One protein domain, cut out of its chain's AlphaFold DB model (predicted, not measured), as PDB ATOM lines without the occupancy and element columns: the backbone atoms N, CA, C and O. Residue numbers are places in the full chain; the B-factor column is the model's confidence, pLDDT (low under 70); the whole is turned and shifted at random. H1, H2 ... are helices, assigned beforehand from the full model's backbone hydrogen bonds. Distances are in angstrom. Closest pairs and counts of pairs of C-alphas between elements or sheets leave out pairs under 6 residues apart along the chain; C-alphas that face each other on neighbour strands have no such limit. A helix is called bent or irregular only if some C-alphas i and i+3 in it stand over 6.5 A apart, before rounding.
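What this domain is: This is residues 59 to 133 of the 170 residues of an uncharacterized protein of Candidatus Nitrotoga fabula (UniProt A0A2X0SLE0). One long helix, H1, sticks out with residues 59 to 70 as a bare arm, while its later part runs side by side with the shorter H4, the opposite way. H4 is in the middle of the body: the short helices H2 and H3 also pack on it, H2 crosswise and H3 steeply tilted. The printed part has 75 residues with four named helices, H1, H2, H3, H4 along the chain, and no named strand; its class is all helix. The whole is loose, radius of gyration of the C-alphas 14.1 A, and elongated, 47 by 27 by 20 A, with H1's arm making the length.

Where its parts are: Find C-alpha 59 at (-12.221, 58.786, -44.912); from there H1, residues 59 to 84, runs 37.5 A to C-alpha 84 at (-27.006, 54.446, -10.724). Next look for H2 at residues 92 to 100, neither bent nor irregular, but only just: C-alphas 97 and 100 are 6.1 A apart. H3 is residues 103 to 109. H4, residues 117 to 129, runs 18.5 A and ends at C-alpha 129, (-13.015, 49.099, -22.861).

How they stand to each other: Start at H4, the hub. H1 touches it with residues 71 to 82 alone, at a shallow tilt of 12 degrees, opposite ways; the closest C-alphas, of Leu 82 and Gly 121, are 6.3 A apart. H2 touches residues 118 to 122 of H4 alone, about perpendicular at 75 degrees, closest at C-alphas 98 and 122, 6.8 A. H3 touches H4 at a steep tilt of 57 degrees, opposite ways, closest at C-alphas 103 and 123, 5.3 A. The packing is mostly crossed, but only just, with 1 of these 3 pairs at a shallow tilt. H1 and H3 are apart. In H1, H3 and H4 every O i to N i+4 pair is within hydrogen-bond range; in H2, 3 of 5.

The domain as a whole: The C-alphas of Arg 59 and Gln 113 are the two farthest apart, 46.9 A. Without residues 59 to 70, which stand free, the body spans 30 by 30 by 20 A. The printed part has no cut; the link H2 to H3 is tight and no link is long. No printed residue is under 70 in pLDDT.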
ATOM      1  N   ARG A  59     -11.305  59.838 -45.375       90.75
ATOM      2  CA  ARG A  59     -12.221  58.786 -44.912       90.75
ATOM      3  C   ARG A  59     -11.675  58.080 -43.673       90.75
ATOM      4  O   ARG A  59     -12.429  57.903 -42.714       90.75
ATOM      5  N   GLU A  60     -10.396  57.728 -43.663       90.31
ATOM      6  CA  GLU A  60      -9.727  57.078 -42.533       90.31
ATOM      7  C   GLU A  60      -9.710  57.975 -41.298       90.31
ATOM      8  O   GLU A  60     -10.174  57.571 -40.227       90.31
ATOM      9  N   ALA A  61      -9.312  59.240 -41.459       92.62
ATOM     10  CA  ALA A  61      -9.326  60.217 -40.376       92.62
ATOM     11  C   ALA A  61     -10.734  60.391 -39.777       92.62
ATOM     12  O   ALA A  61     -10.917  60.420 -38.556       92.62
ATOM     13  N   ARG A  62     -11.769  60.444 -40.627       96.00
ATOM     14  CA  ARG A  62     -13.172  60.488 -40.184       96.00
ATOM     15  C   ARG A  62     -13.571  59.221 -39.422       96.00
ATOM     16  O   ARG A  62     -14.276  59.321 -38.415       96.00
ATOM     17  N   ALA A  63     -13.154  58.045 -39.884       95.06
ATOM     18  CA  ALA A  63     -13.455  56.778 -39.224       95.06
ATOM     19  C   ALA A  63     -12.813  56.693 -37.828       95.06
ATOM     20  O   ALA A  63     -13.482  56.278 -36.878       95.06
ATOM     21  N   MET A  64     -11.563  57.145 -37.685       95.31
ATOM     22  CA  MET A  64     -10.858  57.206 -36.400       95.31
ATOM     23  C   MET A  64     -11.572  58.116 -35.395       95.31
ATOM     24  O   MET A  64     -11.851  57.685 -34.274       95.31
ATOM     25  N   ARG A  65     -11.974  59.326 -35.814       97.75
ATOM     26  CA  ARG A  65     -12.742  60.255 -34.961       97.75
ATOM     27  C   ARG A  65     -14.052  59.636 -34.475       97.75
ATOM     28  O   ARG A  65     -14.287  59.544 -33.275       97.75
ATOM     29  N   ARG A  66     -14.850  59.075 -35.391       97.56
ATOM     30  CA  ARG A  66     -16.113  58.401 -35.034       97.56
ATOM     31  C   ARG A  66     -15.902  57.239 -34.060       97.56
ATOM     32  O   ARG A  66     -16.734  57.017 -33.181       97.56
ATOM     33  N   ARG A  67     -14.814  56.474 -34.211       95.12
ATOM     34  CA  ARG A  67     -14.471  55.375 -33.295       95.12
ATOM     35  C   ARG A  67     -14.181  55.903 -31.890       95.12
ATOM     36  O   ARG A  67     -14.712  55.344 -30.928       95.12
ATOM     37  N   ARG A  68     -13.398  56.981 -31.781       96.44
ATOM     38  CA  ARG A  68     -13.093  57.651 -30.510       96.44
ATOM     39  C   ARG A  68     -14.360  58.176 -29.837       96.44
ATOM     40  O   ARG A  68     -14.597  57.855 -28.676       96.44
ATOM     41  N   ASP A  69     -15.217  58.881 -30.565       98.19
ATOM     42  CA  ASP A  69     -16.447  59.450 -29.997       98.19
ATOM     43  C   ASP A  69     -17.380  58.357 -29.462       98.19
ATOM     44  O   ASP A  69     -17.932  58.463 -28.368       98.19
ATOM     45  N   ARG A  70     -17.510  57.246 -30.196       96.50
ATOM     46  CA  ARG A  70     -18.289  56.078 -29.753       96.50
ATOM     47  C   ARG A  70     -17.682  55.399 -28.524       96.50
ATOM     48  O   ARG A  70     -18.431  54.874 -27.703       96.50
ATOM     49  N   LEU A  71     -16.353  55.373 -28.398       95.62
ATOM     50  CA  LEU A  71     -15.674  54.871 -27.201       95.62
ATOM     51  C   LEU A  71     -15.996  55.748 -25.988       95.62
ATOM     52  O   LEU A  71     -16.407  55.209 -24.964       95.62
ATOM     53  N   LEU A  72     -15.865  57.070 -26.115       97.00
ATOM     54  CA  LEU A  72     -16.149  58.008 -25.027       97.00
ATOM     55  C   LEU A  72     -17.613  57.948 -24.589       97.00
ATOM     56  O   LEU A  72     -17.883  57.749 -23.408       97.00
ATOM     57  N   LYS A  73     -18.557  57.993 -25.540       97.69
ATOM     58  CA  LYS A  73     -19.993  57.849 -25.244       97.69
ATOM     59  C   LYS A  73     -20.298  56.536 -24.524       97.69
ATOM     60  O   LYS A  73     -21.081  56.511 -23.580       97.69
ATOM     61  N   ARG A  74     -19.669  55.432 -24.936       97.38
ATOM     62  CA  ARG A  74     -19.860  54.129 -24.288       97.38
ATOM     63  C   ARG A  74     -19.269  54.084 -22.876       97.38
ATOM     64  O   ARG A  74     -19.899  53.508 -21.998       97.38
ATOM     65  N   LYS A  75     -18.094  54.682 -22.647       96.06
ATOM     66  CA  LYS A  75     -17.506  54.805 -21.304       96.06
ATOM     67  C   LYS A  75     -18.404  55.632 -20.384       96.06
ATOM     68  O   LYS A  75     -18.700  55.170 -19.293       96.06
ATOM     69  N   ALA A  76     -18.881  56.785 -20.855       96.75
ATOM     70  CA  ALA A  76     -19.763  57.661 -20.088       96.75
ATOM     71  C   ALA A  76     -21.069  56.958 -19.692       96.75
ATOM     72  O   ALA A  76     -21.438  56.971 -18.523       96.75
ATOM     73  N   ARG A  77     -21.724  56.265 -20.639       97.81
ATOM     74  CA  ARG A  77     -22.924  55.470 -20.333       97.81
ATOM     75  C   ARG A  77     -22.648  54.366 -19.319       97.81
ATOM     76  O   ARG A  77     -23.428  54.210 -18.397       97.81
ATOM     77  N   MET A  78     -21.541  53.634 -19.468       97.19
ATOM     78  CA  MET A  78     -21.186  52.579 -18.515       97.19
ATOM     79  C   MET A  78     -20.953  53.143 -17.108       97.19
ATOM     80  O   MET A  78     -21.478  52.596 -16.152       97.19
ATOM     81  N   ILE A  79     -20.218  54.255 -16.984       96.44
ATOM     82  CA  ILE A  79     -19.991  54.912 -15.688       96.44
ATOM     83  C   ILE A  79     -21.321  55.328 -15.060       96.44
ATOM     84  O   ILE A  79     -21.551  55.015 -13.901       96.44
ATOM     85  N   ARG A  80     -22.204  55.975 -15.832       97.62
ATOM     86  CA  ARG A  80     -23.532  56.374 -15.351       97.62
ATOM     87  C   ARG A  80     -24.316  55.178 -14.805       97.62
ATOM     88  O   ARG A  80     -24.770  55.252 -13.675       97.62
ATOM     89  N   MET A  81     -24.418  54.086 -15.567       98.00
ATOM     90  CA  MET A  81     -25.167  52.898 -15.133       98.00
ATOM     91  C   MET A  81     -24.562  52.252 -13.881       98.00
ATOM     92  O   MET A  81     -25.290  51.833 -12.991       98.00
ATOM     93  N   LEU A  82     -23.231  52.171 -13.794       97.62
ATOM     94  CA  LEU A  82     -22.562  51.596 -12.623       97.62
ATOM     95  C   LEU A  82     -22.785  52.441 -11.364       97.62
ATOM     96  O   LEU A  82     -22.911  51.878 -10.285       97.62
ATOM     97  N   ILE A  83     -22.846  53.767 -11.497       97.38
ATOM     98  CA  ILE A  83     -23.172  54.665 -10.382       97.38
ATOM     99  C   ILE A  83     -24.640  54.502  -9.971       97.38
ATOM    100  O   ILE A  83     -24.927  54.304  -8.798       97.38
ATOM    101  N   GLU A  84     -25.555  54.542 -10.942       97.69
ATOM    102  CA  GLU A  84     -27.006  54.446 -10.724       97.69
ATOM    103  C   GLU A  84     -27.408  53.166  -9.977       97.69
ATOM    104  O   GLU A  84     -28.300  53.194  -9.137       97.69
ATOM    105  N   HIS A  85     -26.701  52.061 -10.224       97.31
ATOM    106  CA  HIS A  85     -26.933  50.780  -9.556       97.31
ATOM    107  C   HIS A  85     -26.019  50.518  -8.345       97.31
ATOM    108  O   HIS A  85     -25.974  49.394  -7.853       97.31
ATOM    109  N   GLY A  86     -25.267  51.514  -7.866       96.06
ATOM    110  CA  GLY A  86     -24.448  51.389  -6.652       96.06
ATOM    111  C   GLY A  86     -23.172  50.549  -6.797       96.06
ATOM    112  O   GLY A  86     -22.524  50.237  -5.802       96.06
ATOM    113  N   PHE A  87     -22.767  50.198  -8.020       97.38
ATOM    114  CA  PHE A  87     -21.496  49.510  -8.265       97.38
ATOM    115  C   PHE A  87     -20.304  50.459  -8.198       97.38
ATOM    116  O   PHE A  87     -19.227  50.048  -7.785       97.38
ATOM    117  N   PHE A  88     -20.469  51.719  -8.604       97.06
ATOM    118  CA  PHE A  88     -19.439  52.751  -8.485       97.06
ATOM    119  C   PHE A  88     -19.873  53.881  -7.549       97.06
ATOM    120  O   PHE A  88     -21.036  54.277  -7.575       97.06
ATOM    121  N   PRO A  89     -18.930  54.469  -6.789       95.06
ATOM    122  CA  PRO A  89     -19.225  55.612  -5.938       95.06
ATOM    123  C   PRO A  89     -19.581  56.864  -6.752       95.06
ATOM    124  O   PRO A  89     -19.130  57.050  -7.891       95.06
ATOM    125  N   ASN A  90     -20.360  57.762  -6.143       94.56
ATOM    126  CA  ASN A  90     -20.746  59.055  -6.722       94.56
ATOM    127  C   ASN A  90     -19.569  60.041  -6.801       94.56
ATOM    128  O   ASN A  90     -19.492  60.835  -7.745       94.56
ATOM    129  N   ALA A  91     -18.617  59.961  -5.868       95.56
ATOM    130  CA  ALA A  91     -17.430  60.804  -5.860       95.56
ATOM    131  C   ALA A  91     -16.429  60.379  -6.949       95.56
ATOM    132  O   ALA A  91     -16.059  59.210  -7.080       95.56
ATOM    133  N   GLU A  92     -15.955  61.336  -7.753       93.94
ATOM    134  CA  GLU A  92     -15.002  61.038  -8.830       93.94
ATOM    135  C   GLU A  92     -13.645  60.554  -8.304       93.94
ATOM    136  O   GLU A  92     -13.045  59.666  -8.910       93.94
ATOM    137  N   ALA A  93     -13.179  61.108  -7.182       95.06
ATOM    138  CA  ALA A  93     -11.919  60.715  -6.558       95.06
ATOM    139  C   ALA A  93     -11.923  59.227  -6.164       95.06
ATOM    140  O   ALA A  93     -11.014  58.488  -6.540       95.06
ATOM    141  N   GLU A  94     -12.994  58.763  -5.518       94.19
ATOM    142  CA  GLU A  94     -13.157  57.357  -5.136       94.19
ATOM    143  C   GLU A  94     -13.224  56.440  -6.363       94.19
ATOM    144  O   GLU A  94     -12.570  55.400  -6.405       94.19
ATOM    145  N   ARG A  95     -13.924  56.850  -7.433       94.06
ATOM    146  CA  ARG A  95     -13.929  56.080  -8.691       94.06
ATOM    147  C   ARG A  95     -12.544  55.972  -9.318       94.06
ATOM    148  O   ARG A  95     -12.220  54.938  -9.900       94.06
ATOM    149  N   LYS A  96     -11.739  57.037  -9.254       93.62
ATOM    150  CA  LYS A  96     -10.360  57.018  -9.763       93.62
ATOM    151  C   LYS A  96      -9.488  56.064  -8.954       93.62
ATOM    152  O   LYS A  96      -8.679  55.367  -9.562       93.62
ATOM    153  N   ALA A  97      -9.700  55.964  -7.642       94.38
ATOM    154  CA  ALA A  97      -8.992  55.005  -6.799       94.38
ATOM    155  C   ALA A  97      -9.233  53.550  -7.246       94.38
ATOM    156  O   ALA A  97      -8.295  52.763  -7.262       94.38
ATOM    157  N   LEU A  98     -10.429  53.205  -7.748       93.44
ATOM    158  CA  LEU A  98     -10.719  51.857  -8.279       93.44
ATOM    159  C   LEU A  98      -9.858  51.460  -9.493       93.44
ATOM    160  O   LEU A  98      -9.788  50.283  -9.851       93.44
ATOM    161  N   ALA A  99      -9.215  52.415 -10.172       91.31
ATOM    162  CA  ALA A  99      -8.377  52.120 -11.331       91.31
ATOM    163  C   ALA A  99      -7.109  51.327 -10.972       91.31
ATOM    164  O   ALA A  99      -6.588  50.632 -11.849       91.31
ATOM    165  N   THR A 100      -6.646  51.403  -9.719       94.50
ATOM    166  CA  THR A 100      -5.459  50.685  -9.221       94.50
ATOM    167  C   THR A 100      -5.707  49.185  -9.065       94.50
ATOM    168  O   THR A 100      -4.769  48.396  -9.160       94.50
ATOM    169  N   MET A 101      -6.966  48.769  -8.898       95.69
ATOM    170  CA  MET A 101      -7.334  47.358  -8.818       95.69
ATOM    171  C   MET A 101      -7.067  46.659 -10.155       95.69
ATOM    172  O   MET A 101      -7.541  47.111 -11.213       95.69
ATOM    173  N   ASN A 102      -6.348  45.532 -10.100       97.12
ATOM    174  CA  ASN A 102      -6.034  44.722 -11.272       97.12
ATOM    175  C   ASN A 102      -7.311  44.049 -11.812       97.12
ATOM    176  O   ASN A 102      -7.849  43.145 -11.172       97.12
ATOM    177  N   PRO A 103      -7.796  44.435 -13.006       97.06
ATOM    178  CA  PRO A 103      -9.047  43.907 -13.525       97.06
ATOM    179  C   PRO A 103      -8.966  42.434 -13.941       97.06
ATOM    180  O   PRO A 103     -10.011  41.804 -14.020       97.06
ATOM    181  N   TYR A 104      -7.785  41.878 -14.234       97.25
ATOM    182  CA  TYR A 104      -7.653  40.451 -14.556       97.25
ATOM    183  C   TYR A 104      -7.790  39.601 -13.295       97.25
ATOM    184  O   TYR A 104      -8.659  38.742 -13.245       97.25
ATOM    185  N   ALA A 105      -7.071  39.956 -12.224       97.69
ATOM    186  CA  ALA A 105      -7.202  39.281 -10.932       97.69
ATOM    187  C   ALA A 105      -8.651  39.289 -10.408       97.69
ATOM    188  O   ALA A 105      -9.140  38.281  -9.907       97.69
ATOM    189  N   LEU A 106      -9.370  40.410 -10.571       98.00
ATOM    190  CA  LEU A 106     -10.790  40.485 -10.216       98.00
ATOM    191  C   LEU A 106     -11.667  39.593 -11.102       98.00
ATOM    192  O   LEU A 106     -12.556  38.921 -10.591       98.00
ATOM    193  N   ARG A 107     -11.420  39.565 -12.417       97.88
ATOM    194  CA  ARG A 107     -12.180  38.729 -13.358       97.88
ATOM    195  C   ARG A 107     -11.968  37.238 -13.108       97.88
ATOM    196  O   ARG A 107     -12.951  36.516 -13.182       97.88
ATOM    197  N   ALA A 108     -10.742  36.815 -12.804       97.69
ATOM    198  CA  ALA A 108     -10.425  35.437 -12.443       97.69
ATOM    199  C   ALA A 108     -11.081  35.055 -11.107       97.69
ATOM    200  O   ALA A 108     -11.862  34.111 -11.055       97.69
ATOM    201  N   ARG A 109     -10.878  35.854 -10.046       97.81
ATOM    202  CA  ARG A 109     -11.474  35.587  -8.724       97.81
ATOM    203  C   ARG A 109     -13.005  35.560  -8.752       97.81
ATOM    204  O   ARG A 109     -13.612  34.762  -8.048       97.81
ATOM    205  N   GLY A 110     -13.626  36.405  -9.576       97.31
ATOM    206  CA  GLY A 110     -15.079  36.463  -9.736       97.31
ATOM    207  C   GLY A 110     -15.718  35.203 -10.333       97.31
ATOM    208  O   GLY A 110     -16.942  35.123 -10.363       97.31
ATOM    209  N   LEU A 111     -14.921  34.244 -10.821       97.31
ATOM    210  CA  LEU A 111     -15.413  32.934 -11.261       97.31
ATOM    211  C   LEU A 111     -15.700  31.996 -10.085       97.31
ATOM    212  O   LEU A 111     -16.550  31.119 -10.208       97.31
ATOM    213  N   ASP A 112     -15.013  32.202  -8.960       97.69
ATOM    214  CA  ASP A 112     -15.023  31.287  -7.817       97.69
ATOM    215  C   ASP A 112     -15.586  31.939  -6.543       97.69
ATOM    216  O   ASP A 112     -15.985  31.245  -5.611       97.69
ATOM    217  N   GLN A 113     -15.615  33.275  -6.476       97.19
ATOM    218  CA  GLN A 113     -16.022  34.028  -5.288       97.19
ATOM    219  C   GLN A 113     -16.835  35.275  -5.644       97.19
ATOM    220  O   GLN A 113     -16.623  35.915  -6.675       97.19
ATOM    221  N   ALA A 114     -17.737  35.671  -4.741       97.62
ATOM    222  CA  ALA A 114     -18.462  36.929  -4.863       97.62
ATOM    223  C   ALA A 114     -17.497  38.126  -4.763       97.62
ATOM    224  O   ALA A 114     -16.680  38.215  -3.846       97.62
ATOM    225  N   LEU A 115     -17.611  39.061  -5.707       97.56
ATOM    226  CA  LEU A 115     -16.889  40.333  -5.686       97.56
ATOM    227  C   LEU A 115     -17.722  41.401  -4.975       97.56
ATOM    228  O   LEU A 115     -18.951  41.401  -5.065       97.56
ATOM    229  N   SER A 116     -17.059  42.370  -4.342       96.69
ATOM    230  CA  SER A 116     -17.742  43.579  -3.880       96.69
ATOM    231  C   SER A 116     -18.313  44.370  -5.071       96.69
ATOM    232  O   SER A 116     -17.817  44.244  -6.201       96.69
ATOM    233  N   PRO A 117     -19.316  45.244  -4.854       96.19
ATOM    234  CA  PRO A 117     -19.906  46.030  -5.936       96.19
ATOM    235  C   PRO A 117     -18.869  46.818  -6.759       96.19
ATOM    236  O   PRO A 117     -18.917  46.817  -7.993       96.19
ATOM    237  N   ALA A 118     -17.876  47.414  -6.093       96.06
ATOM    238  CA  ALA A 118     -16.810  48.179  -6.737       96.06
ATOM    239  C   ALA A 118     -15.880  47.314  -7.601       96.06
ATOM    240  O   ALA A 118     -15.527  47.695  -8.722       96.06
ATOM    241  N   GLU A 119     -15.518  46.126  -7.120       97.31
ATOM    242  CA  GLU A 119     -14.677  45.168  -7.843       97.31
ATOM    243  C   GLU A 119     -15.399  44.581  -9.061       97.31
ATOM    244  O   GLU A 119     -14.828  44.462 -10.155       97.31
ATOM    245  N   PHE A 120     -16.684  44.270  -8.903       97.31
ATOM    246  CA  PHE A 120     -17.527  43.827 -10.004       97.31
ATOM    247  C   PHE A 120     -17.665  44.924 -11.070       97.31
ATOM    248  O   PHE A 120     -17.401  44.692 -12.257       97.31
ATOM    249  N   GLY A 121     -17.966  46.158 -10.650       97.12
ATOM    250  CA  GLY A 121     -18.022  47.319 -11.534       97.12
ATOM    251  C   GLY A 121     -16.702  47.561 -12.273       97.12
ATOM    252  O   GLY A 121     -16.698  47.821 -13.482       97.12
ATOM    253  N   ARG A 122     -15.559  47.399 -11.592       97.00
ATOM    254  CA  ARG A 122     -14.218  47.516 -12.185       97.00
ATOM    255  C   ARG A 122     -13.991  46.472 -13.280       97.00
ATOM    256  O   ARG A 122     -13.500  46.825 -14.361       97.00
ATOM    257  N   SER A 123     -14.388  45.229 -13.027       97.06
ATOM    258  CA  SER A 123     -14.286  44.110 -13.970       97.06
ATOM    259  C   SER A 123     -15.116  44.357 -15.235       97.06
ATOM    260  O   SER A 123     -14.590  44.299 -16.353       97.06
ATOM    261  N   LEU A 124     -16.387  44.746 -15.079       96.50
ATOM    262  CA  LEU A 124     -17.273  45.080 -16.199       96.50
ATOM    263  C   LEU A 124     -16.789  46.300 -16.990       96.50
ATOM    264  O   LEU A 124     -16.799  46.306 -18.228       96.50
ATOM    265  N   PHE A 125     -16.330  47.342 -16.292       96.81
ATOM    266  CA  PHE A 125     -15.815  48.541 -16.940       96.81
ATOM    267  C   PHE A 125     -14.583  48.227 -17.795       96.81
ATOM    268  O   PHE A 125     -14.474  48.744 -18.909       96.81
ATOM    269  N   HIS A 126     -13.693  47.346 -17.331       96.44
ATOM    270  CA  HIS A 126     -12.546  46.888 -18.111       96.44
ATOM    271  C   HIS A 126     -12.976  46.155 -19.394       96.44
ATOM    272  O   HIS A 126     -12.528  46.517 -20.489       96.44
ATOM    273  N   ILE A 127     -13.922  45.212 -19.298       96.44
ATOM    274  CA  ILE A 127     -14.465  44.489 -20.464       96.44
ATOM    275  C   ILE A 127     -15.073  45.470 -21.480       96.44
ATOM    276  O   ILE A 127     -14.805  45.383 -22.678       96.44
ATOM    277  N   ASN A 128     -15.811  46.486 -21.026       95.75
ATOM    278  CA  ASN A 128     -16.393  47.510 -21.902       95.75
ATOM    279  C   ASN A 128     -15.349  48.304 -22.722       95.75
ATOM    280  O   ASN A 128     -15.625  48.770 -23.845       95.75
ATOM    281  N   GLN A 129     -14.141  48.467 -22.176       92.25
ATOM    282  CA  GLN A 129     -13.015  49.099 -22.861       92.25
ATOM    283  C   GLN A 129     -12.325  48.142 -23.839       92.25
ATOM    284  O   GLN A 129     -11.968  48.566 -24.940       92.25
ATOM    285  N   ARG A 130     -12.187  46.867 -23.460       93.25
ATOM    286  CA  ARG A 130     -11.430  45.822 -24.170       93.25
ATOM    287  C   ARG A 130     -12.331  44.686 -24.682       93.25
ATOM    288  O   ARG A 130     -12.002  43.515 -24.576       93.25
ATOM    289  N   ARG A 131     -13.462  45.033 -25.298       93.56
ATOM    290  CA  ARG A 131     -14.535  44.090 -25.692       93.56
ATOM    291  C   ARG A 131     -14.256  43.182 -26.907       93.56
ATOM    292  O   ARG A 131     -15.198  42.661 -27.497       93.56
ATOM    293  N   GLY A 132     -13.002  43.066 -27.337       91.75
ATOM    294  CA  GLY A 132     -12.614  42.259 -28.495       91.75
ATOM    295  C   GLY A 132     -13.173  42.728 -29.848       91.75
ATOM    296  O   GLY A 132     -13.689  43.842 -30.006       91.75
ATOM    297  N   PHE A 133     -13.024  41.857 -30.847       90.81
ATOM    298  CA  PHE A 133     -13.518  42.040 -32.209       90.81
ATOM    299  C   PHE A 133     -14.811  41.245 -32.420       90.81
ATOM    300  O   PHE A 133     -14.890  40.073 -32.066       90.81
TER     301      PHE A 133